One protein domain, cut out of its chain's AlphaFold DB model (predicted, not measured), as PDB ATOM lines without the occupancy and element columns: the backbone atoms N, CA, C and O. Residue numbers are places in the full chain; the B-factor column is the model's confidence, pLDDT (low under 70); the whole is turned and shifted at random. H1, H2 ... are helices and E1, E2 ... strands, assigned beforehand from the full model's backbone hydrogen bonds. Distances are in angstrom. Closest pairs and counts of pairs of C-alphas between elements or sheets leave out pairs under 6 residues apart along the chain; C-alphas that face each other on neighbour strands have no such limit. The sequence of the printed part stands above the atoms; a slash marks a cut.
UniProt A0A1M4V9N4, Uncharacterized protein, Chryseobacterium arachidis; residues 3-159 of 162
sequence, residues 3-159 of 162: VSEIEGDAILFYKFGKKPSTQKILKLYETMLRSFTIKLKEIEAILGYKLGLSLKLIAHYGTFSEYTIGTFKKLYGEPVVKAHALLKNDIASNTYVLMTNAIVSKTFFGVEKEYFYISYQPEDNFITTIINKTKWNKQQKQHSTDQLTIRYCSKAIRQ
ATOM      1  N   VAL A   3     -33.191  36.951  26.781       84.12
ATOM      2  CA  VAL A   3     -34.505  37.384  27.266       84.12
ATOM      3  C   VAL A   3     -34.264  38.479  28.294       84.12
ATOM      4  O   VAL A   3     -33.492  38.277  29.227       84.12
ATOM      5  N   SER A   4     -34.881  39.642  28.099       82.31
ATOM      6  CA  SER A   4     -34.856  40.715  29.096       82.31
ATOM      7  C   SER A   4     -35.997  40.558  30.087       82.31
ATOM      8  O   SER A   4     -35.790  40.718  31.281       82.31
ATOM      9  N   GLU A   5     -37.207  40.310  29.582       81.31
ATOM     10  CA  GLU A   5     -38.427  40.340  30.384       81.31
ATOM     11  C   GLU A   5     -39.537  39.516  29.726       81.31
ATOM     12  O   GLU A   5     -39.556  39.335  28.503       81.31
ATOM     13  N   ILE A   6     -40.454  39.029  30.558       83.69
ATOM     14  CA  ILE A   6     -41.712  38.400  30.161       83.69
ATOM     15  C   ILE A   6     -42.827  39.217  30.826       83.69
ATOM     16  O   ILE A   6     -42.912  39.254  32.051       83.69
ATOM     17  N   GLU A   7     -43.661  39.878  30.025       78.56
ATOM     18  CA  GLU A   7     -44.761  40.740  30.474       78.56
ATOM     19  C   GLU A   7     -46.091  40.167  29.971       78.56
ATOM     20  O   GLU A   7     -46.483  40.385  28.824       78.56
ATOM     21  N   GLY A   8     -46.800  39.416  30.816       84.62
ATOM     22  CA  GLY A   8     -48.058  38.780  30.417       84.62
ATOM     23  C   GLY A   8     -47.868  37.819  29.238       84.62
ATOM     24  O   GLY A   8     -47.234  36.778  29.382       84.62
ATOM     25  N   ASP A   9     -48.427  38.169  28.077       82.06
ATOM     26  CA  ASP A   9     -48.362  37.400  26.826       82.06
ATOM     27  C   ASP A   9     -47.211  37.827  25.891       82.06
ATOM     28  O   ASP A   9     -47.125  37.345  24.756       82.06
ATOM     29  N   ALA A  10     -46.351  38.742  26.351       84.19
ATOM     30  CA  ALA A  10     -45.244  39.315  25.601       84.19
ATOM     31  C   ALA A  10     -43.883  38.869  26.149       84.19
ATOM     32  O   ALA A  10     -43.640  38.890  27.353       84.19
ATOM     33  N   ILE A  11     -42.958  38.527  25.249       88.44
ATOM     34  CA  ILE A  11     -41.559  38.252  25.604       88.44
ATOM     35  C   ILE A  11     -40.664  39.267  24.919       88.44
ATOM     36  O   ILE A  11     -40.673  39.378  23.695       88.44
ATOM     37  N   LEU A  12     -39.854  39.962  25.708       86.69
ATOM     38  CA  LEU A  12     -38.887  40.926  25.228       86.69
ATOM     39  C   LEU A  12     -37.510  40.277  25.045       86.69
ATOM     40  O   LEU A  12     -36.811  39.979  26.018       86.69
ATOM     41  N   PHE A  13     -37.071  40.147  23.792       89.38
ATOM     42  CA  PHE A  13     -35.714  39.703  23.474       89.38
ATOM     43  C   PHE A  13     -34.790  40.843  23.065       89.38
ATOM     44  O   PHE A  13     -35.218  41.823  22.448       89.38
ATOM     45  N   TYR A  14     -33.498  40.646  23.330       86.19
ATOM     46  CA  TYR A  14     -32.433  41.553  22.934       86.19
ATOM     47  C   TYR A  14     -31.140  40.817  22.539       86.19
ATOM     48  O   TYR A  14     -30.904  39.650  22.855       86.19
ATOM     49  N   LYS A  15     -30.290  41.492  21.772       85.25
ATOM     50  CA  LYS A  15     -28.943  41.069  21.374       85.25
ATOM     51  C   LYS A  15     -28.021  42.251  21.029       85.25
ATOM     52  O   LYS A  15     -28.217  42.871  19.982       85.25
ATOM     53  N   PHE A  16     -26.948  42.420  21.801       81.88
ATOM     54  CA  PHE A  16     -25.851  43.347  21.493       81.88
ATOM     55  C   PHE A  16     -25.198  43.094  20.128       81.88
ATOM     56  O   PHE A  16     -24.995  41.951  19.704       81.88
ATOM     57  N   GLY A  17     -24.861  44.186  19.444       84.00
ATOM     58  CA  GLY A  17     -24.113  44.210  18.195       84.00
ATOM     59  C   GLY A  17     -24.922  44.666  16.979       84.00
ATOM     60  O   GLY A  17     -25.901  45.404  17.060       84.00
ATOM     61  N   LYS A  18     -24.454  44.248  15.800       84.06
ATOM     62  CA  LYS A  18     -24.993  44.695  14.510       84.06
ATOM     63  C   LYS A  18     -26.453  44.272  14.325       84.06
ATOM     64  O   LYS A  18     -26.819  43.137  14.645       84.06
ATOM     65  N   LYS A  19     -27.255  45.151  13.703       83.88
ATOM     66  CA  LYS A  19     -28.609  44.793  13.260       83.88
ATOM     67  C   LYS A  19     -28.574  43.579  12.313       83.88
ATOM     68  O   LYS A  19     -27.639  43.442  11.522       83.88
ATOM     69  N   PRO A  20     -29.578  42.696  12.364       86.50
ATOM     70  CA  PRO A  20     -29.677  41.528  11.528       86.50
ATOM     71  C   PRO A  20     -30.212  41.992  10.168       86.50
ATOM     72  O   PRO A  20     -30.721  43.106  10.012       86.50
ATOM     73  N   SER A  21     -30.104  41.141   9.158       88.88
ATOM     74  CA  SER A  21     -30.789  41.431   7.906       88.88
ATOM     75  C   SER A  21     -32.295  41.218   8.064       88.88
ATOM     76  O   SER A  21     -32.736  40.404   8.882       88.88
ATOM     77  N   THR A  22     -33.081  41.906   7.239       88.19
ATOM     78  CA  THR A  22     -34.530  41.700   7.126       88.19
ATOM     79  C   THR A  22     -34.853  40.222   6.908       88.19
ATOM     80  O   THR A  22     -35.703  39.673   7.601       88.19
ATOM     81  N   GLN A  23     -34.102  39.537   6.035       88.50
ATOM     82  CA  GLN A  23     -34.296  38.109   5.770       88.50
ATOM     83  C   GLN A  23     -34.105  37.249   7.026       88.50
ATOM     84  O   GLN A  23     -34.857  36.303   7.239       88.50
ATOM     85  N   LYS A  24     -33.130  37.577   7.888       89.69
ATOM     86  CA  LYS A  24     -32.911  36.840   9.144       89.69
ATOM     87  C   LYS A  24     -34.066  37.024  10.126       89.69
ATOM     88  O   LYS A  24     -34.421  36.072  10.813       89.69
ATOM     89  N   ILE A  25     -34.650  38.223  10.199       89.19
ATOM     90  CA  ILE A  25     -35.820  38.486  11.051       89.19
ATOM     91  C   ILE A  25     -37.025  37.696  10.550       89.19
ATOM     92  O   ILE A  25     -37.666  37.017  11.346       89.19
ATOM     93  N   LEU A  26     -37.297  37.754   9.245       89.44
ATOM     94  CA  LEU A  26     -38.418  37.038   8.635       89.44
ATOM     95  C   LEU A  26     -38.287  35.531   8.821       89.44
ATOM     96  O   LEU A  26     -39.219  34.897   9.300       89.44
ATOM     97  N   LYS A  27     -37.096  34.975   8.569       89.12
ATOM     98  CA  LYS A  27     -36.860  33.544   8.757       89.12
ATOM     99  C   LYS A  27     -37.087  33.102  10.201       89.12
ATOM    100  O   LYS A  27     -37.697  32.064  10.436       89.12
ATOM    101  N   LEU A  28     -36.611  33.892  11.166       89.25
ATOM    102  CA  LEU A  28     -36.838  33.617  12.583       89.25
ATOM    103  C   LEU A  28     -38.333  33.670  12.922       89.25
ATOM    104  O   LEU A  28     -38.833  32.781  13.606       89.25
ATOM    105  N   TYR A  29     -39.054  34.671  12.421       90.38
ATOM    106  CA  TYR A  29     -40.492  34.765  12.630       90.38
ATOM    107  C   TYR A  29     -41.261  33.587  12.039       90.38
ATOM    108  O   TYR A  29     -42.097  33.021  12.728       90.38
ATOM    109  N   GLU A  30     -40.959  33.176  10.810       89.25
ATOM    110  CA  GLU A  30     -41.598  32.025  10.165       89.25
ATOM    111  C   GLU A  30     -41.384  30.734  10.959       89.25
ATOM    112  O   GLU A  30     -42.316  29.951  11.139       89.25
ATOM    113  N   THR A  31     -40.173  30.525  11.487       89.62
ATOM    114  CA  THR A  31     -39.894  29.397  12.384       89.62
ATOM    115  C   THR A  31     -40.737  29.478  13.656       89.62
ATOM    116  O   THR A  31     -41.377  28.490  14.015       89.62
ATOM    117  N   MET A  32     -40.790  30.644  14.312       89.31
ATOM    118  CA  MET A  32     -41.608  30.833  15.518       89.31
ATOM    119  C   MET A  32     -43.099  30.627  15.235       89.31
ATOM    120  O   MET A  32     -43.767  29.928  15.991       89.31
ATOM    121  N   LEU A  33     -43.609  31.180  14.134       89.38
ATOM    122  CA  LEU A  33     -45.005  31.066  13.725       89.38
ATOM    123  C   LEU A  33     -45.375  29.612  13.436       89.38
ATOM    124  O   LEU A  33     -46.409  29.147  13.901       89.38
ATOM    125  N   ARG A  34     -44.517  28.863  12.734       89.44
ATOM    126  CA  ARG A  34     -44.741  27.436  12.480       89.44
ATOM    127  C   ARG A  34     -44.843  26.646  13.783       89.44
ATOM    128  O   ARG A  34     -45.801  25.896  13.959       89.44
ATOM    129  N   SER A  35     -43.877  26.806  14.687       90.81
ATOM    130  CA  SER A  35     -43.878  26.107  15.977       90.81
ATOM    131  C   SER A  35     -45.079  26.497  16.840       90.81
ATOM    132  O   SER A  35     -45.722  25.625  17.419       90.81
ATOM    133  N   PHE A  36     -45.422  27.787  16.873       89.12
ATOM    134  CA  PHE A  36     -46.597  28.304  17.567       89.12
ATOM    135  C   PHE A  36     -47.887  27.673  17.035       89.12
ATOM    136  O   PHE A  36     -48.670  27.142  17.815       89.12
ATOM    137  N   THR A  37     -48.083  27.658  15.716       88.62
ATOM    138  CA  THR A  37     -49.288  27.106  15.083       88.62
ATOM    139  C   THR A  37     -49.424  25.603  15.310       88.62
ATOM    140  O   THR A  37     -50.526  25.131  15.578       88.62
ATOM    141  N   ILE A  38     -48.324  24.842  15.233       91.25
ATOM    142  CA  ILE A  38     -48.336  23.404  15.550       91.25
ATOM    143  C   ILE A  38     -48.783  23.206  16.998       91.25
ATOM    144  O   ILE A  38     -49.739  22.474  17.249       91.25
ATOM    145  N   LYS A  39     -48.155  23.917  17.942       94.19
ATOM    146  CA  LYS A  39     -48.465  23.745  19.361       94.19
ATOM    147  C   LYS A  39     -49.878  24.200  19.714       94.19
ATOM    148  O   LYS A  39     -50.548  23.557  20.516       94.19
ATOM    149  N   LEU A  40     -50.350  25.274  19.087       90.94
ATOM    150  CA  LEU A  40     -51.718  25.751  19.231       90.94
ATOM    151  C   LEU A  40     -52.718  24.686  18.770       90.94
ATOM    152  O   LEU A  40     -53.639  24.372  19.514       90.94
ATOM    153  N   LYS A  41     -52.504  24.079  17.594       91.06
ATOM    154  CA  LYS A  41     -53.367  23.005  17.077       91.06
ATOM    155  C   LYS A  41     -53.386  21.781  17.994       91.06
ATOM    156  O   LYS A  41     -54.459  21.234  18.223       91.06
ATOM    157  N   GLU A  42     -52.237  21.374  18.536       95.69
ATOM    158  CA  GLU A  42     -52.163  20.280  19.518       95.69
ATOM    159  C   GLU A  42     -53.019  20.572  20.758       95.69
ATOM    160  O   GLU A  42     -53.789  19.722  21.197       95.69
ATOM    161  N   ILE A  43     -52.911  21.784  21.308       95.94
ATOM    162  CA  ILE A  43     -53.666  22.187  22.499       95.94
ATOM    163  C   ILE A  43     -55.164  22.291  22.184       95.94
ATOM    164  O   ILE A  43     -55.981  21.775  22.939       95.94
ATOM    165  N   GLU A  44     -55.540  22.915  21.068       94.62
ATOM    166  CA  GLU A  44     -56.942  23.029  20.639       94.62
ATOM    167  C   GLU A  44     -57.586  21.659  20.393       94.62
ATOM    168  O   GLU A  44     -58.765  21.480  20.696       94.62
ATOM    169  N   ALA A  45     -56.825  20.682  19.889       95.44
ATOM    170  CA  ALA A  45     -57.302  19.313  19.711       95.44
ATOM    171  C   ALA A  45     -57.598  18.624  21.052       95.44
ATOM    172  O   ALA A  45     -58.594  17.914  21.161       95.44
ATOM    173  N   ILE A  46     -56.774  18.865  22.078       97.44
ATOM    174  CA  ILE A  46     -56.997  18.344  23.437       97.44
ATOM    175  C   ILE A  46     -58.199  19.032  24.096       97.44
ATOM    176  O   ILE A  46     -58.996  18.380  24.762       97.44
ATOM    177  N   LEU A  47     -58.330  20.348  23.920       96.00
ATOM    178  CA  LEU A  47     -59.399  21.136  24.537       96.00
ATOM    179  C   LEU A  47     -60.755  20.984  23.834       96.00
ATOM    180  O   LEU A  47     -61.787  21.245  24.447       96.00
ATOM    181  N   GLY A  48     -60.769  20.604  22.554       95.94
ATOM    182  CA  GLY A  48     -61.989  20.461  21.757       95.94
ATOM    183  C   GLY A  48     -62.594  21.784  21.267       95.94
ATOM    184  O   GLY A  48     -63.699  21.787  20.731       95.94
ATOM    185  N   TYR A  49     -61.897  22.916  21.420       91.25
ATOM    186  CA  TYR A  49     -62.338  24.218  20.905       91.25
ATOM    187  C   TYR A  49     -61.162  25.112  20.494       91.25
ATOM    188  O   TYR A  49     -60.017  24.913  20.902       91.25
ATOM    189  N   LYS A  50     -61.457  26.124  19.670       90.19
ATOM    190  CA  LYS A  50     -60.472  27.099  19.183       90.19
ATOM    191  C   LYS A  50     -60.142  28.139  20.250       90.19
ATOM    192  O   LYS A  50     -61.036  28.823  20.743       90.19
ATOM    193  N   LEU A  51     -58.855  28.308  20.550       89.62
ATOM    194  CA  LEU A  51     -58.362  29.316  21.492       89.62
ATOM    195  C   LEU A  51     -58.250  30.701  20.845       89.62
ATOM    196  O   LEU A  51     -58.264  31.712  21.546       89.62
ATOM    197  N   GLY A  52     -58.137  30.747  19.513       86.81
ATOM    198  CA  GLY A  52     -58.040  32.000  18.767       86.81
ATOM    199  C   GLY A  52     -56.773  32.789  19.096       86.81
ATOM    200  O   GLY A  52     -56.819  34.012  19.111       86.81
ATOM    201  N   LEU A  53     -55.663  32.115  19.406       88.88
ATOM    202  CA  LEU A  53     -54.385  32.775  19.673       88.88
ATOM    203  C   LEU A  53     -53.639  33.054  18.362       88.88
ATOM    204  O   LEU A  53     -53.628  32.225  17.454       88.88
ATOM    205  N   SER A  54     -52.981  34.204  18.271       89.62
ATOM    206  CA  SER A  54     -52.132  34.581  17.134       89.62
ATOM    207  C   SER A  54     -50.717  34.932  17.579       89.62
ATOM    208  O   SER A  54     -50.466  35.075  18.767       89.62
ATOM    209  N   LEU A  55     -49.788  35.107  16.640       90.00
ATOM    210  CA  LEU A  55     -48.422  35.531  16.937       90.00
ATOM    211  C   LEU A  55     -48.086  36.767  16.112       90.00
ATOM    212  O   LEU A  55     -48.202  36.731  14.895       90.00
ATOM    213  N   LYS A  56     -47.596  37.832  16.744       91.94
ATOM    214  CA  LYS A  56     -46.982  38.971  16.040       91.94
ATOM    215  C   LYS A  56     -45.563  39.223  16.511       91.94
ATOM    216  O   LYS A  56     -45.273  38.945  17.666       91.94
ATOM    217  N   LEU A  57     -44.714  39.791  15.659       93.38
ATOM    218  CA  LEU A  57     -43.346  40.188  15.974       93.38
ATOM    219  C   LEU A  57     -43.117  41.678  15.716       93.38
ATOM    220  O   LEU A  57     -43.329  42.153  14.608       93.38
ATOM    221  N   ILE A  58     -42.590  42.395  16.708       92.62
ATOM    222  CA  ILE A  58     -42.089  43.768  16.552       92.62
ATOM    223  C   ILE A  58     -40.559  43.770  16.561       92.62
ATOM    224  O   ILE A  58     -39.960  43.271  17.512       92.62
ATOM    225  N   ALA A  59     -39.944  44.369  15.539       92.12
ATOM    226  CA  ALA A  59     -38.501  44.513  15.390       92.12
ATOM    227  C   ALA A  59     -38.069  45.980  15.247       92.12
ATOM    228  O   ALA A  59     -38.397  46.693  14.292       92.12
ATOM    229  N   HIS A  60     -37.269  46.422  16.212       90.31
ATOM    230  CA  HIS A  60     -36.700  47.763  16.268       90.31
ATOM    231  C   HIS A  60     -35.220  47.695  16.633       90.31
ATOM    232  O   HIS A  60     -34.798  46.750  17.297       90.31
ATOM    233  N   TYR A  61     -34.445  48.678  16.180       86.75
ATOM    234  CA  TYR A  61     -33.007  48.757  16.392       86.75
ATOM    235  C   TYR A  61     -32.609  50.153  16.852       86.75
ATOM    236  O   TYR A  61     -33.033  51.141  16.258       86.75
ATOM    237  N   GLY A  62     -31.767  50.212  17.878       85.44
ATOM    238  CA  GLY A  62     -31.187  51.450  18.378       85.44
ATOM    239  C   GLY A  62     -30.258  51.202  19.561       85.44
ATOM    240  O   GLY A  62     -29.940  50.052  19.881       85.44
ATOM    241  N   THR A  63     -29.838  52.292  20.195       83.06
ATOM    242  CA  THR A  63     -28.946  52.292  21.360       83.06
ATOM    243  C   THR A  63     -29.736  52.283  22.664       83.06
ATOM    244  O   THR A  63     -30.627  53.106  22.864       83.06
ATOM    245  N   PHE A  64     -29.400  51.368  23.566       83.62
ATOM    246  CA  PHE A  64     -29.933  51.333  24.925       83.62
ATOM    247  C   PHE A  64     -28.834  50.913  25.899       83.62
ATOM    248  O   PHE A  64     -27.828  50.330  25.498       83.62
ATOM    249  N   SER A  65     -29.064  51.152  27.182       81.69
ATOM    250  CA  SER A  65     -28.193  50.714  28.268       81.69
ATOM    251  C   SER A  65     -28.801  49.517  28.997       81.69
ATOM    252  O   SER A  65     -30.022  49.382  29.090       81.69
ATOM    253  N   GLU A  66     -27.943  48.646  29.517       84.31
ATOM    254  CA  GLU A  66     -28.313  47.595  30.465       84.31
ATOM    255  C   GLU A  66     -27.846  48.030  31.855       84.31
ATOM    256  O   GLU A  66     -26.711  48.475  32.013       84.31
ATOM    257  N   TYR A  67     -28.708  47.911  32.861       82.19
ATOM    258  CA  TYR A  67     -28.326  48.095  34.257       82.19
ATOM    259  C   TYR A  67     -28.760  46.888  35.085       82.19
ATOM    260  O   TYR A  67     -29.678  46.152  34.717       82.19
ATOM    261  N   THR A  68     -28.095  46.687  36.218       82.19
ATOM    262  CA  THR A  68     -28.387  45.584  37.136       82.19
ATOM    263  C   THR A  68     -29.116  46.118  38.368       82.19
ATOM    264  O   THR A  68     -28.627  47.043  39.010       82.19
ATOM    265  N   ILE A  69     -30.275  45.546  38.701       80.88
ATOM    266  CA  ILE A  69     -30.945  45.723  39.998       80.88
ATOM    267  C   ILE A  69     -30.922  44.372  40.708       80.88
ATOM    268  O   ILE A  69     -31.606  43.433  40.297       80.88
ATOM    269  N   GLY A  70     -30.129  44.272  41.776       84.88
ATOM    270  CA  GLY A  70     -29.913  43.009  42.482       84.88
ATOM    271  C   GLY A  70     -29.318  41.956  41.545       84.88
ATOM    272  O   GLY A  70     -28.224  42.137  41.023       84.88
ATOM    273  N   THR A  71     -30.052  40.871  41.305       78.50
ATOM    274  CA  THR A  71     -29.669  39.794  40.375       78.50
ATOM    275  C   THR A  71     -30.291  39.937  38.982       78.50
ATOM    276  O   THR A  71     -30.048  39.098  38.117       78.50
ATOM    277  N   PHE A  72     -31.107  40.971  38.747       76.44
ATOM    278  CA  PHE A  72     -31.842  41.164  37.498       76.44
ATOM    279  C   PHE A  72     -31.179  42.210  36.607       76.44
ATOM    280  O   PHE A  72     -30.800  43.289  37.062       76.44
ATOM    281  N   LYS A  73     -31.103  41.916  35.308       79.88
ATOM    282  CA  LYS A  73     -30.678  42.862  34.270       79.88
ATOM    283  C   LYS A  73     -31.903  43.511  33.640       79.88
ATOM    284  O   LYS A  73     -32.811  42.808  33.208       79.88
ATOM    285  N   LYS A  74     -31.919  44.840  33.561       82.88
ATOM    286  CA  LYS A  74     -32.966  45.612  32.883       82.88
ATOM    287  C   LYS A  74     -32.377  46.459  31.770       82.88
ATOM    288  O   LYS A  74     -31.259  46.957  31.871       82.88
ATOM    289  N   LEU A  75     -33.163  46.640  30.713       84.75
ATOM    290  CA  LEU A  75     -32.810  47.480  29.573       84.75
ATOM    291  C   LEU A  75     -33.516  48.829  29.687       84.75
ATOM    292  O   LEU A  75     -34.705  48.882  29.997       84.75
ATOM    293  N   TYR A  76     -32.818  49.911  29.362       82.50
ATOM    294  CA  TYR A  76     -33.374  51.262  29.368       82.50
ATOM    295  C   TYR A  76     -32.849  52.105  28.207       82.50
ATOM    296  O   TYR A  76     -31.691  51.996  27.818       82.50
ATOM    297  N   GLY A  77     -33.711  52.957  27.654       82.50
ATOM    298  CA  GLY A  77     -33.391  53.852  26.543       82.50
ATOM    299  C   GLY A  77     -34.565  54.022  25.583       82.50
ATOM    300  O   GLY A  77     -35.537  53.267  25.625       82.50
ATOM    301  N   GLU A  78     -34.472  54.996  24.679       84.25
ATOM    302  CA  GLU A  78     -35.517  55.282  23.686       84.25
ATOM    303  C   GLU A  78     -35.963  54.039  22.883       84.25
ATOM    304  O   GLU A  78     -37.171  53.821  22.763       84.25
ATOM    305  N   PRO A  79     -35.067  53.144  22.409       84.25
ATOM    306  CA  PRO A  79     -35.485  51.954  21.664       84.25
ATOM    307  C   PRO A  79     -36.331  50.978  22.485       84.25
ATOM    308  O   PRO A  79     -37.116  50.214  21.918       84.25
ATOM    309  N   VAL A  80     -36.171  50.988  23.813       83.50
ATOM    310  CA  VAL A  80     -36.984  50.196  24.741       83.50
ATOM    311  C   VAL A  80     -38.410  50.708  24.709       83.50
ATOM    312  O   VAL A  80     -39.322  49.977  24.322       83.50
ATOM    313  N   VAL A  81     -38.569  51.996  25.013       85.38
ATOM    314  CA  VAL A  81     -39.856  52.696  25.031       85.38
ATOM    315  C   VAL A  81     -40.559  52.568  23.682       85.38
ATOM    316  O   VAL A  81     -41.732  52.204  23.627       85.38
ATOM    317  N   LYS A  82     -39.828  52.776  22.581       84.12
ATOM    318  CA  LYS A  82     -40.368  52.694  21.223       84.12
ATOM    319  C   LYS A  82     -40.887  51.301  20.878       84.12
ATOM    320  O   LYS A  82     -41.968  51.178  20.313       84.12
ATOM    321  N   ALA A  83     -40.163  50.244  21.236       85.00
ATOM    322  CA  ALA A  83     -40.635  48.884  21.001       85.00
ATOM    323  C   ALA A  83     -41.892  48.545  21.821       85.00
ATOM    324  O   ALA A  83     -42.800  47.913  21.283       85.00
ATOM    325  N   HIS A  84     -41.980  49.010  23.074       83.19
ATOM    326  CA  HIS A  84     -43.203  48.864  23.875       83.19
ATOM    327  C   HIS A  84     -44.375  49.659  23.284       83.19
ATOM    328  O   HIS A  84     -45.491  49.145  23.218       83.19
ATOM    329  N   ALA A  85     -44.142  50.880  22.798       85.12
ATOM    330  CA  ALA A  85     -45.173  51.673  22.128       85.12
ATOM    331  C   ALA A  85     -45.673  50.980  20.850       85.12
ATOM    332  O   ALA A  85     -46.876  50.825  20.651       85.12
ATOM    333  N   LEU A  86     -44.751  50.460  20.032       86.88
ATOM    334  CA  LEU A  86     -45.073  49.716  18.815       86.88
ATOM    335  C   LEU A  86     -45.858  48.430  19.084       86.88
ATOM    336  O   LEU A  86     -46.502  47.938  18.168       86.88
ATOM    337  N   LEU A  87     -45.867  47.875  20.298       84.12
ATOM    338  CA  LEU A  87     -46.722  46.725  20.615       84.12
ATOM    339  C   LEU A  87     -48.208  47.066  20.698       84.12
ATOM    340  O   LEU A  87     -49.040  46.179  20.471       84.12
ATOM    341  N   LYS A  88     -48.531  48.326  20.993       84.00
ATOM    342  CA  LYS A  88     -49.893  48.854  21.143       84.00
ATOM    343  C   LYS A  88     -50.431  49.476  19.846       84.00
ATOM    344  O   LYS A  88     -51.276  50.354  19.899       84.00
ATOM    345  N   ASN A  89     -49.908  49.064  18.691       85.88
ATOM    346  CA  ASN A  89     -50.346  49.580  17.394       85.88
ATOM    347  C   ASN A  89     -51.735  49.053  16.975       85.88
ATOM    348  O   ASN A  89     -52.133  47.961  17.381       85.88
ATOM    349  N   ASP A  90     -52.386  49.790  16.070       85.88
ATOM    350  CA  ASP A  90     -53.722  49.486  15.527       85.88
ATOM    351  C   ASP A  90     -53.681  48.716  14.189       85.88
ATOM    352  O   ASP A  90     -54.456  48.991  13.271       85.88
ATOM    353  N   ILE A  91     -52.715  47.811  13.989       85.50
ATOM    354  CA  ILE A  91     -52.715  46.938  12.803       85.50
ATOM    355  C   ILE A  91     -53.859  45.929  12.935       85.50
ATOM    356  O   ILE A  91     -53.932  45.204  13.922       85.50
ATOM    357  N   ALA A  92     -54.716  45.858  11.911       86.38
ATOM    358  CA  ALA A  92     -55.883  44.974  11.892       86.38
ATOM    359  C   ALA A  92     -55.523  43.477  11.841       86.38
ATOM    360  O   ALA A  92     -56.268  42.640  12.343       86.38
ATOM    361  N   SER A  93     -54.386  43.126  11.231       86.00
ATOM    362  CA  SER A  93     -53.885  41.751  11.265       86.00
ATOM    363  C   SER A  93     -53.439  41.380  12.677       86.00
ATOM    364  O   SER A  93     -52.722  42.135  13.327       86.00
ATOM    365  N   ASN A  94     -53.782  40.172  13.114       86.19
ATOM    366  CA  ASN A  94     -53.322  39.611  14.384       86.19
ATOM    367  C   ASN A  94     -52.024  38.794  14.243       86.19
ATOM    368  O   ASN A  94     -51.412  38.445  15.253       86.19
ATOM    369  N   THR A  95     -51.595  38.523  13.005       89.25
ATOM    370  CA  THR A  95     -50.414  37.713  12.687       89.25
ATOM    371  C   THR A  95     -49.516  38.471  11.715       89.25
ATOM    372  O   THR A  95     -49.783  38.531  10.512       89.25
ATOM    373  N   TYR A  96     -48.453  39.095  12.222       90.62
ATOM    374  CA  TYR A  96     -47.580  39.939  11.403       90.62
ATOM    375  C   TYR A  96     -46.174  40.120  11.970       90.62
ATOM    376  O   TYR A  96     -45.941  39.986  13.168       90.62
ATOM    377  N   VAL A  97     -45.255  40.544  11.103       91.56
ATOM    378  CA  VAL A  97     -43.966  41.132  11.489       91.56
ATOM    379  C   VAL A  97     -43.996  42.621  11.200       91.56
ATOM    380  O   VAL A  97     -44.212  43.002  10.058       91.56
ATOM    381  N   LEU A  98     -43.730  43.457  12.198       91.88
ATOM    382  CA  LEU A  98     -43.491  44.891  12.057       91.88
ATOM    383  C   LEU A  98     -42.002  45.158  12.218       91.88
ATOM    384  O   LEU A  98     -41.390  44.750  13.202       91.88
ATOM    385  N   MET A  99     -41.421  45.894  11.281       89.31
ATOM    386  CA  MET A  99     -40.025  46.303  11.320       89.31
ATOM    387  C   MET A  99     -39.925  47.811  11.107       89.31
ATOM    388  O   MET A  99     -40.442  48.362  10.138       89.31
ATOM    389  N   THR A 100     -39.238  48.491  12.019       88.38
ATOM    390  CA  THR A 100     -38.967  49.933  11.875       88.38
ATOM    391  C   THR A 100     -37.934  50.213  10.785       88.38
ATOM    392  O   THR A 100     -37.137  49.341  10.433       88.38
ATOM    393  N   ASN A 101     -37.854  51.457  10.311       85.31
ATOM    394  CA  ASN A 101     -36.810  51.856   9.358       85.31
ATOM    395  C   ASN A 101     -35.389  51.605   9.864       85.31
ATOM    396  O   ASN A 101     -34.521  51.261   9.069       85.31
ATOM    397  N   ALA A 102     -35.160  51.684  11.178       84.19
ATOM    398  CA  ALA A 102     -33.866  51.362  11.776       84.19
ATOM    399  C   ALA A 102     -33.404  49.920  11.472       84.19
ATOM    400  O   ALA A 102     -32.211  49.621  11.503       84.19
ATOM    401  N   ILE A 103     -34.339  49.024  11.137       86.38
ATOM    402  CA  ILE A 103     -34.052  47.670  10.663       86.38
ATOM    403  C   ILE A 103     -33.816  47.637   9.146       86.38
ATOM    404  O   ILE A 103     -32.920  46.916   8.706       86.38
ATOM    405  N   VAL A 104     -34.558  48.406   8.341       81.88
ATOM    406  CA  VAL A 104     -34.649  48.182   6.884       81.88
ATOM    407  C   VAL A 104     -33.992  49.200   5.978       81.88
ATOM    408  O   VAL A 104     -33.538  48.799   4.907       81.88
ATOM    409  N   SER A 105     -33.839  50.459   6.372       67.12
ATOM    410  CA  SER A 105     -33.215  51.432   5.476       67.12
ATOM    411  C   SER A 105     -31.682  51.415   5.561       67.12
ATOM    412  O   SER A 105     -31.071  51.406   6.632       67.12
ATOM    413  N   LYS A 106     -31.052  51.430   4.379       53.88
ATOM    414  CA  LYS A 106     -30.036  52.437   4.054       53.88
ATOM    415  C   LYS A 106     -30.785  53.583   3.360       53.88
ATOM    416  O   LYS A 106     -31.632  53.323   2.513       53.88
ATOM    417  N   THR A 107     -30.511  54.799   3.814       48.81
ATOM    418  CA  THR A 107     -30.922  56.130   3.336       48.81
ATOM    419  C   THR A 107     -31.636  56.178   1.977       48.81
ATOM    420  O   THR A 107     -30.997  55.912   0.970       48.81
ATOM    421  N   PHE A 108     -32.904  56.608   1.929       39.91
ATOM    422  CA  PHE A 108     -33.498  57.224   0.731       39.91
ATOM    423  C   PHE A 108     -34.501  58.319   1.126       39.91
ATOM    424  O   PHE A 108     -35.243  58.188   2.099       39.91
ATOM    425  N   PHE A 109     -34.422  59.423   0.386       41.81
ATOM    426  CA  PHE A 109     -34.974  60.749   0.647       41.81
ATOM    427  C   PHE A 109     -36.510  60.809   0.736       41.81
ATOM    428  O   PHE A 109     -37.220  60.177  -0.039       41.81
ATOM    429  N   GLY A 110     -37.008  61.677   1.626       44.12
ATOM    430  CA  GLY A 110     -38.231  62.452   1.381       44.12
ATOM    431  C   GLY A 110     -39.574  61.909   1.878       44.12
ATOM    432  O   GLY A 110     -40.571  62.597   1.692       44.12
ATOM    433  N   VAL A 111     -39.648  60.744   2.536       41.09
ATOM    434  CA  VAL A 111     -40.899  60.280   3.177       41.09
ATOM    435  C   VAL A 111     -40.608  59.637   4.540       41.09
ATOM    436  O   VAL A 111     -39.987  58.577   4.602       41.09
ATOM    437  N   GLU A 112     -41.078  60.246   5.636       46.53
ATOM    438  CA  GLU A 112     -40.885  59.792   7.032       46.53
ATOM    439  C   GLU A 112     -41.709  58.540   7.402       46.53
ATOM    440  O   GLU A 112     -42.476  58.531   8.359       46.53
ATOM    441  N   LYS A 113     -41.596  57.442   6.653       54.03
ATOM    442  CA  LYS A 113     -42.232  56.167   7.042       54.03
ATOM    443  C   LYS A 113     -41.587  55.667   8.338       54.03
ATOM    444  O   LYS A 113     -40.370  55.654   8.417       54.03
ATOM    445  N   GLU A 114     -42.342  55.263   9.358       73.38
ATOM    446  CA  GLU A 114     -41.739  54.874  10.653       73.38
ATOM    447  C   GLU A 114     -41.400  53.376  10.708       73.38
ATOM    448  O   GLU A 114     -40.371  52.950  11.251       73.38
ATOM    449  N   TYR A 115     -42.277  52.577  10.109       82.25
ATOM    450  CA  TYR A 115     -42.167  51.136  10.015       82.25
ATOM    451  C   TYR A 115     -42.934  50.614   8.799       82.25
ATOM    452  O   TYR A 115     -43.803  51.283   8.233       82.25
ATOM    453  N   PHE A 116     -42.641  49.373   8.440       85.56
ATOM    454  CA  PHE A 116     -43.431  48.565   7.521       85.56
ATOM    455  C   PHE A 116     -43.789  47.260   8.231       85.56
ATOM    456  O   PHE A 116     -43.132  46.864   9.202       85.56
ATOM    457  N   TYR A 117     -44.846  46.599   7.773       88.19
ATOM    458  CA  TYR A 117     -45.214  45.295   8.304       88.19
ATOM    459  C   TYR A 117     -45.644  44.323   7.212       88.19
ATOM    460  O   TYR A 117     -46.092  44.728   6.139       88.19
ATOM    461  N   ILE A 118     -45.477  43.038   7.512       87.38
ATOM    462  CA  ILE A 118     -45.844  41.904   6.667       87.38
ATOM    463  C   ILE A 118     -46.861  41.076   7.441       87.38
ATOM    464  O   ILE A 118     -46.548  40.586   8.527       87.38
ATOM    465  N   SER A 119     -48.066  40.937   6.892       86.69
ATOM    466  CA  SER A 119     -49.120  40.096   7.471       86.69
ATOM    467  C   SER A 119     -49.094  38.688   6.886       86.69
ATOM    468  O   SER A 119     -48.853  38.518   5.689       86.69
ATOM    469  N   TYR A 120     -49.381  37.702   7.731       83.38
ATOM    470  CA  TYR A 120     -49.430  36.286   7.379       83.38
ATOM    471  C   TYR A 120     -50.833  35.742   7.637       83.38
ATOM    472  O   TYR A 120     -51.411  36.015   8.690       83.38
ATOM    473  N   GLN A 121     -51.346  34.939   6.706       73.81
ATOM    474  CA  GLN A 121     -52.587  34.189   6.899       73.81
ATOM    475  C   GLN A 121     -52.248  32.744   7.300       73.81
ATOM    476  O   GLN A 121     -51.541  32.062   6.552       73.81
ATOM    477  N   PRO A 122     -52.691  32.266   8.482       59.12
ATOM    478  CA  PRO A 122     -52.328  30.942   8.999       59.12
ATOM    479  C   PRO A 122     -52.784  29.767   8.129       59.12
ATOM    480  O   PRO A 122     -52.165  28.706   8.185       59.12
ATOM    481  N   GLU A 123     -53.857  29.953   7.359       60.84
ATOM    482  CA  GLU A 123     -54.479  28.904   6.542       60.84
ATOM    483  C   GLU A 123     -53.638  28.560   5.299       60.84
ATOM    484  O   GLU A 123     -53.687  27.432   4.819       60.84
ATOM    485  N   ASP A 124     -52.796  29.489   4.832       51.84
ATOM    486  CA  ASP A 124     -52.248  29.433   3.473       51.84
ATOM    487  C   ASP A 124     -50.715  29.512   3.393       51.84
ATOM    488  O   ASP A 124     -50.145  29.308   2.328       51.84
ATOM    489  N   ASN A 125     -49.992  29.798   4.485       48.78
ATOM    490  CA  ASN A 125     -48.528  30.024   4.463       48.78
ATOM    491  C   ASN A 125     -48.051  31.104   3.454       48.78
ATOM    492  O   ASN A 125     -46.845  31.311   3.295       48.78
ATOM    493  N   PHE A 126     -48.969  31.817   2.794       49.62
ATOM    494  CA  PHE A 126     -48.691  32.861   1.819       49.62
ATOM    495  C   PHE A 126     -48.636  34.242   2.493       49.62
ATOM    496  O   PHE A 126     -49.410  34.563   3.399       49.62
ATOM    497  N   ILE A 127     -47.696  35.075   2.035       54.78
ATOM    498  CA  ILE A 127     -47.602  36.495   2.396       54.78
ATOM    499  C   ILE A 127     -48.776  37.220   1.742       54.78
ATOM    500  O   ILE A 127     -48.878  37.228   0.518       54.78
ATOM    501  N   THR A 128     -49.643  37.857   2.531       51.81
ATOM    502  CA  THR A 128     -50.873  38.449   1.976       51.81
ATOM    503  C   THR A 128     -50.761  39.952   1.747       51.81
ATOM    504  O   THR A 128     -51.406  40.473   0.840       51.81
ATOM    505  N   THR A 129     -49.965  40.701   2.527       54.00
ATOM    506  CA  THR A 129     -49.868  42.164   2.324       54.00
ATOM    507  C   THR A 129     -48.627  42.802   2.960       54.00
ATOM    508  O   THR A 129     -48.280  42.490   4.102       54.00
ATOM    509  N   ILE A 130     -48.012  43.751   2.238       57.84
ATOM    510  CA  ILE A 130     -47.013  44.710   2.740       57.84
ATOM    511  C   ILE A 130     -47.680  46.089   2.810       57.84
ATOM    512  O   ILE A 130     -48.106  46.608   1.781       57.84
ATOM    513  N   ILE A 131     -47.769  46.701   3.995       60.69
ATOM    514  CA  ILE A 131     -48.375  48.037   4.173       60.69
ATOM    515  C   ILE A 131     -47.384  48.981   4.874       60.69
ATOM    516  O   ILE A 131     -46.679  48.594   5.811       60.69
ATOM    517  N   ASN A 132     -47.342  50.237   4.415       55.78
ATOM    518  CA  ASN A 132     -46.502  51.321   4.936       55.78
ATOM    519  C   ASN A 132     -47.342  52.295   5.787       55.78
ATOM    520  O   ASN A 132     -48.411  52.697   5.329       55.78
ATOM    521  N   LYS A 133     -46.869  52.725   6.973       58.69
ATOM    522  CA  LYS A 133     -47.571  53.719   7.825       58.69
ATOM    523  C   LYS A 133     -46.642  54.853   8.307       58.69
ATOM    524  O   LYS A 133     -45.427  54.674   8.412       58.69
ATOM    525  N   THR A 134     -47.234  56.007   8.629       41.56
ATOM    526  CA  THR A 134     -46.559  57.257   9.040       41.56
ATOM    527  C   THR A 134     -47.266  57.877  10.260       41.56
ATOM    528  O   THR A 134     -48.456  58.170  10.134       41.56
ATOM    529  N   LYS A 135     -46.560  58.075  11.398       42.25
ATOM    530  CA  LYS A 135     -46.586  59.246  12.333       42.25
ATOM    531  C   LYS A 135     -46.177  58.913  13.790       42.25
ATOM    532  O   LYS A 135     -46.864  58.124  14.431       42.25
ATOM    533  N   TRP A 136     -45.239  59.700  14.352       32.97
ATOM    534  CA  TRP A 136     -45.220  60.152  15.764       32.97
ATOM    535  C   TRP A 136     -44.363  61.433  15.953       32.97
ATOM    536  O   TRP A 136     -43.364  61.600  15.260       32.97
ATOM    537  N   ASN A 137     -44.746  62.334  16.877       30.91
ATOM    538  CA  ASN A 137     -44.128  63.654  17.120       30.91
ATOM    539  C   ASN A 137     -43.487  63.792  18.528       30.91
ATOM    540  O   ASN A 137     -44.212  63.705  19.513       30.91
ATOM    541  N   LYS A 138     -42.186  64.171  18.531       44.75
ATOM    542  CA  LYS A 138     -41.313  64.894  19.519       44.75
ATOM    543  C   LYS A 138     -41.069  64.283  20.926       44.75
ATOM    544  O   LYS A 138     -41.987  63.791  21.553       44.75
ATOM    545  N   GLN A 139     -39.867  64.329  21.536       36.72
ATOM    546  CA  GLN A 139     -38.736  65.288  21.480       36.72
ATOM    547  C   GLN A 139     -37.420  64.646  22.019       36.72
ATOM    548  O   GLN A 139     -37.467  63.765  22.870       36.72
ATOM    549  N   GLN A 140     -36.257  65.100  21.526       40.62
ATOM    550  CA  GLN A 140     -34.905  64.539  21.744       40.62
ATOM    551  C   GLN A 140     -34.208  64.996  23.043       40.62
ATOM    552  O   GLN A 140     -34.431  66.120  23.490       40.62
ATOM    553  N   LYS A 141     -33.237  64.199  23.527       30.86
ATOM    554  CA  LYS A 141     -31.961  64.665  24.115       30.86
ATOM    555  C   LYS A 141     -30.874  63.587  23.966       30.86
ATOM    556  O   LYS A 141     -31.136  62.402  24.135       30.86
ATOM    557  N   GLN A 142     -29.670  64.025  23.612       35.53
ATOM    558  CA  GLN A 142     -28.520  63.228  23.179       35.53
ATOM    559  C   GLN A 142     -27.457  63.161  24.278       35.53
ATOM    560  O   GLN A 142     -27.184  64.199  24.861       35.53
ATOM    561  N   HIS A 143     -26.824  61.999  24.499       30.05
ATOM    562  CA  HIS A 143     -25.435  61.875  24.979       30.05
ATOM    563  C   HIS A 143     -24.842  60.477  24.646       30.05
ATOM    564  O   HIS A 143     -25.540  59.469  24.685       30.05
ATOM    565  N   SER A 144     -23.557  60.496  24.258       26.58
ATOM    566  CA  SER A 144     -22.564  59.432  23.933       26.58
ATOM    567  C   SER A 144     -22.477  58.304  24.996       26.58
ATOM    568  O   SER A 144     -22.767  58.597  26.148       26.58
ATOM    569  N   THR A 145     -22.114  57.024  24.775       28.73
ATOM    570  CA  THR A 145     -21.265  56.308  23.789       28.73
ATOM    571  C   THR A 145     -21.734  54.833  23.661       28.73
ATOM    572  O   THR A 145     -22.239  54.268  24.625       28.73
ATOM    573  N   ASP A 146     -21.575  54.242  22.468       32.69
ATOM    574  CA  ASP A 146     -21.613  52.824  22.036       32.69
ATOM    575  C   ASP A 146     -22.463  51.752  22.762       32.69
ATOM    576  O   ASP A 146     -22.102  51.268  23.828       32.69
ATOM    577  N   GLN A 147     -23.504  51.248  22.064       29.44
ATOM    578  CA  GLN A 147     -23.761  49.824  21.716       29.44
ATOM    579  C   GLN A 147     -25.213  49.602  21.221       29.44
ATOM    580  O   GLN A 147     -26.161  50.241  21.662       29.44
ATOM    581  N   LEU A 148     -25.382  48.704  20.243       34.62
ATOM    582  CA  LEU A 148     -26.551  48.605  19.348       34.62
ATOM    583  C   LEU A 148     -27.313  47.283  19.535       34.62
ATOM    584  O   LEU A 148     -26.659  46.270  19.774       34.62
ATOM    585  N   THR A 149     -28.655  47.235  19.436       38.12
ATOM    586  CA  THR A 149     -29.429  45.970  19.566       38.12
ATOM    587  C   THR A 149     -30.891  46.003  19.073       38.12
ATOM    588  O   THR A 149     -31.574  47.018  19.144       38.12
ATOM    589  N   ILE A 150     -31.362  44.825  18.632       37.44
ATOM    590  CA  ILE A 150     -32.696  44.437  18.134       37.44
ATOM    591  C   ILE A 150     -33.673  44.037  19.242       37.44
ATOM    592  O   ILE A 150     -33.315  43.239  20.104       37.44
ATOM    593  N   ARG A 151     -34.926  44.476  19.130       38.16
ATOM    594  CA  ARG A 151     -36.084  43.993  19.901       38.16
ATOM    595  C   ARG A 151     -36.791  42.855  19.156       38.16
ATOM    596  O   ARG A 151     -37.010  42.992  17.958       38.16
ATOM    597  N   TYR A 152     -37.168  41.777  19.842       42.88
ATOM    598  CA  TYR A 152     -38.264  40.900  19.407       42.88
ATOM    599  C   TYR A 152     -39.338  40.984  20.476       42.88
ATOM    600  O   TYR A 152     -39.016  40.883  21.657       42.88
ATOM    601  N   CYS A 153     -40.585  41.167  20.062       34.88
ATOM    602  CA  CYS A 153     -41.716  40.907  20.931       34.88
ATOM    603  C   CYS A 153     -42.720  40.019  20.217       34.88
ATOM    604  O   CYS A 153     -43.348  40.476  19.265       34.88
ATOM    605  N   SER A 154     -42.845  38.777  20.685       35.97
ATOM    606  CA  SER A 154     -43.944  37.870  20.364       35.97
ATOM    607  C   SER A 154     -45.126  38.191  21.269       35.97
ATOM    608  O   SER A 154     -44.959  38.079  22.478       35.97
ATOM    609  N   LYS A 155     -46.281  38.594  20.727       34.34
ATOM    610  CA  LYS A 155     -47.526  38.720  21.509       34.34
ATOM    611  C   LYS A 155     -48.514  37.633  21.092       34.34
ATOM    612  O   LYS A 155     -48.773  37.520  19.892       34.34
ATOM    613  N   ALA A 156     -49.050  36.891  22.063       32.16
ATOM    614  CA  ALA A 156     -50.131  35.928  21.867       32.16
ATOM    615  C   ALA A 156     -51.504  36.603  22.028       32.16
ATOM    616  O   ALA A 156     -52.065  36.630  23.118       32.16
ATOM    617  N   ILE A 157     -52.059  37.177  20.955       37.28
ATOM    618  CA  ILE A 157     -53.347  37.885  21.044       37.28
ATOM    619  C   ILE A 157     -54.490  36.867  21.012       37.28
ATOM    620  O   ILE A 157     -54.594  36.091  20.067       37.28
ATOM    621  N   ARG A 158     -55.375  36.908  22.013       29.08
ATOM    622  CA  ARG A 158     -56.695  36.263  21.960       29.08
ATOM    623  C   ARG A 158     -57.577  37.032  20.978       29.08
ATOM    624  O   ARG A 158     -57.868  38.203  21.210       29.08
ATOM    625  N   GLN A 159     -58.019  36.387  19.904       30.12
ATOM    626  CA  GLN A 159     -59.077  36.913  19.050       30.12
ATOM    627  C   GLN A 159     -60.358  37.011  19.881       30.12
ATOM    628  O   GLN A 159     -60.971  36.001  20.232       30.12
TER     629      GLN A 159
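AT A GLANCE: This is residues 3 to 159 of the 162 residues of an uncharacterized protein of Chryseobacterium arachidis (UniProt A0A1M4V9N4). A twisted seven-strand sheet makes the core, with the long helix H1 packed along one face and the shorter H2 over the other, three layers with helices on both faces. The hairpin of E5 and E6 lies farthest from the mean of the C-alphas, and a long unnamed stretch, residues 134 to 147, leads from E9 to E10. The 157 printed residues hold, along the chain, E1 E2 H1 E3 E4 E5 E6 H2 E7 H3 E8 E9 E10 E11, a mixed class of helices and strands. The large sheet runs E1 E2 E11 E3 E7 E8 E9, mixed; the whole is compact, radius of gyration of the C-alphas 16.9 A, spanning 55 by 46 by 26 A.

IN THESE COORDINATES: Begin in the large sheet with E1, residues 3 to 7, at C-alpha 3 (-34.505, 37.384, 27.266). Next in the order across that sheet find E2, residues 10 to 14; E11, residues 152 to 158, 19.2 A; E3, residues 53 to 59, 20.2 A; E7, residues 96 to 100; E8, residues 115 to 120, 16.7 A; and the other edge strand, E9, residues 127 to 133, 18.1 A. E11 ends at C-alpha 158 (-56.695, 36.263, 21.960). From C-alpha 22 at (-34.530, 41.700, 7.126), H1 runs through residue 47, 36.7 A. H2 is 78 to 87, 14.4 A, and H3 101 to 104. Two small sheets pair E4, 61 to 63, with E10, 148 to 150, and E5, 65 to 69, with E6, 72 to 76.

HOW THE PARTS SIT: In the sheet, look at E11 and E3, antiparallel, with N 54 and O 157 3.1 A apart; E3 and E7 are parallel, N 57 to O 96 2.8 A. H1 is on the sheet at a height of 8.6 A, over E3 and E7, along the strands; the closest C-alphas of H1 and E3 are Leu 33 and Leu 55, 6.5 A. E2, H1 and E3 form a split strand-helix-strand unit, two strands running the same way with E11 between them, its crossover right-handed. On the opposite face H2 has a height of 8.5 A, over E3, only just along it at 27 degrees on the local plane. H3 only grazes the sheet with residues 101 to 104. E3 runs on into E4 at 52 degrees, and E4 into E5 at 69 degrees. E4 and E10 are antiparallel, N 149 to O 62 3.1 A; in the hairpin E5 and E6, N 65 to O 76 is 2.8 A. In H1 and H2 every O i to N i+4 pair is within hydrogen-bond range; H3 is too short for one.

THE WHOLE: The C-alphas of Gly 48 and Ser 144 are farthest apart, 55.5 A. The printed part has no cut, and the link E9 to E10 is long, 14 residues. Mean pLDDT of the printed part is 73.6; look for values under 70 at residues 105 to 113 and 122 to 159.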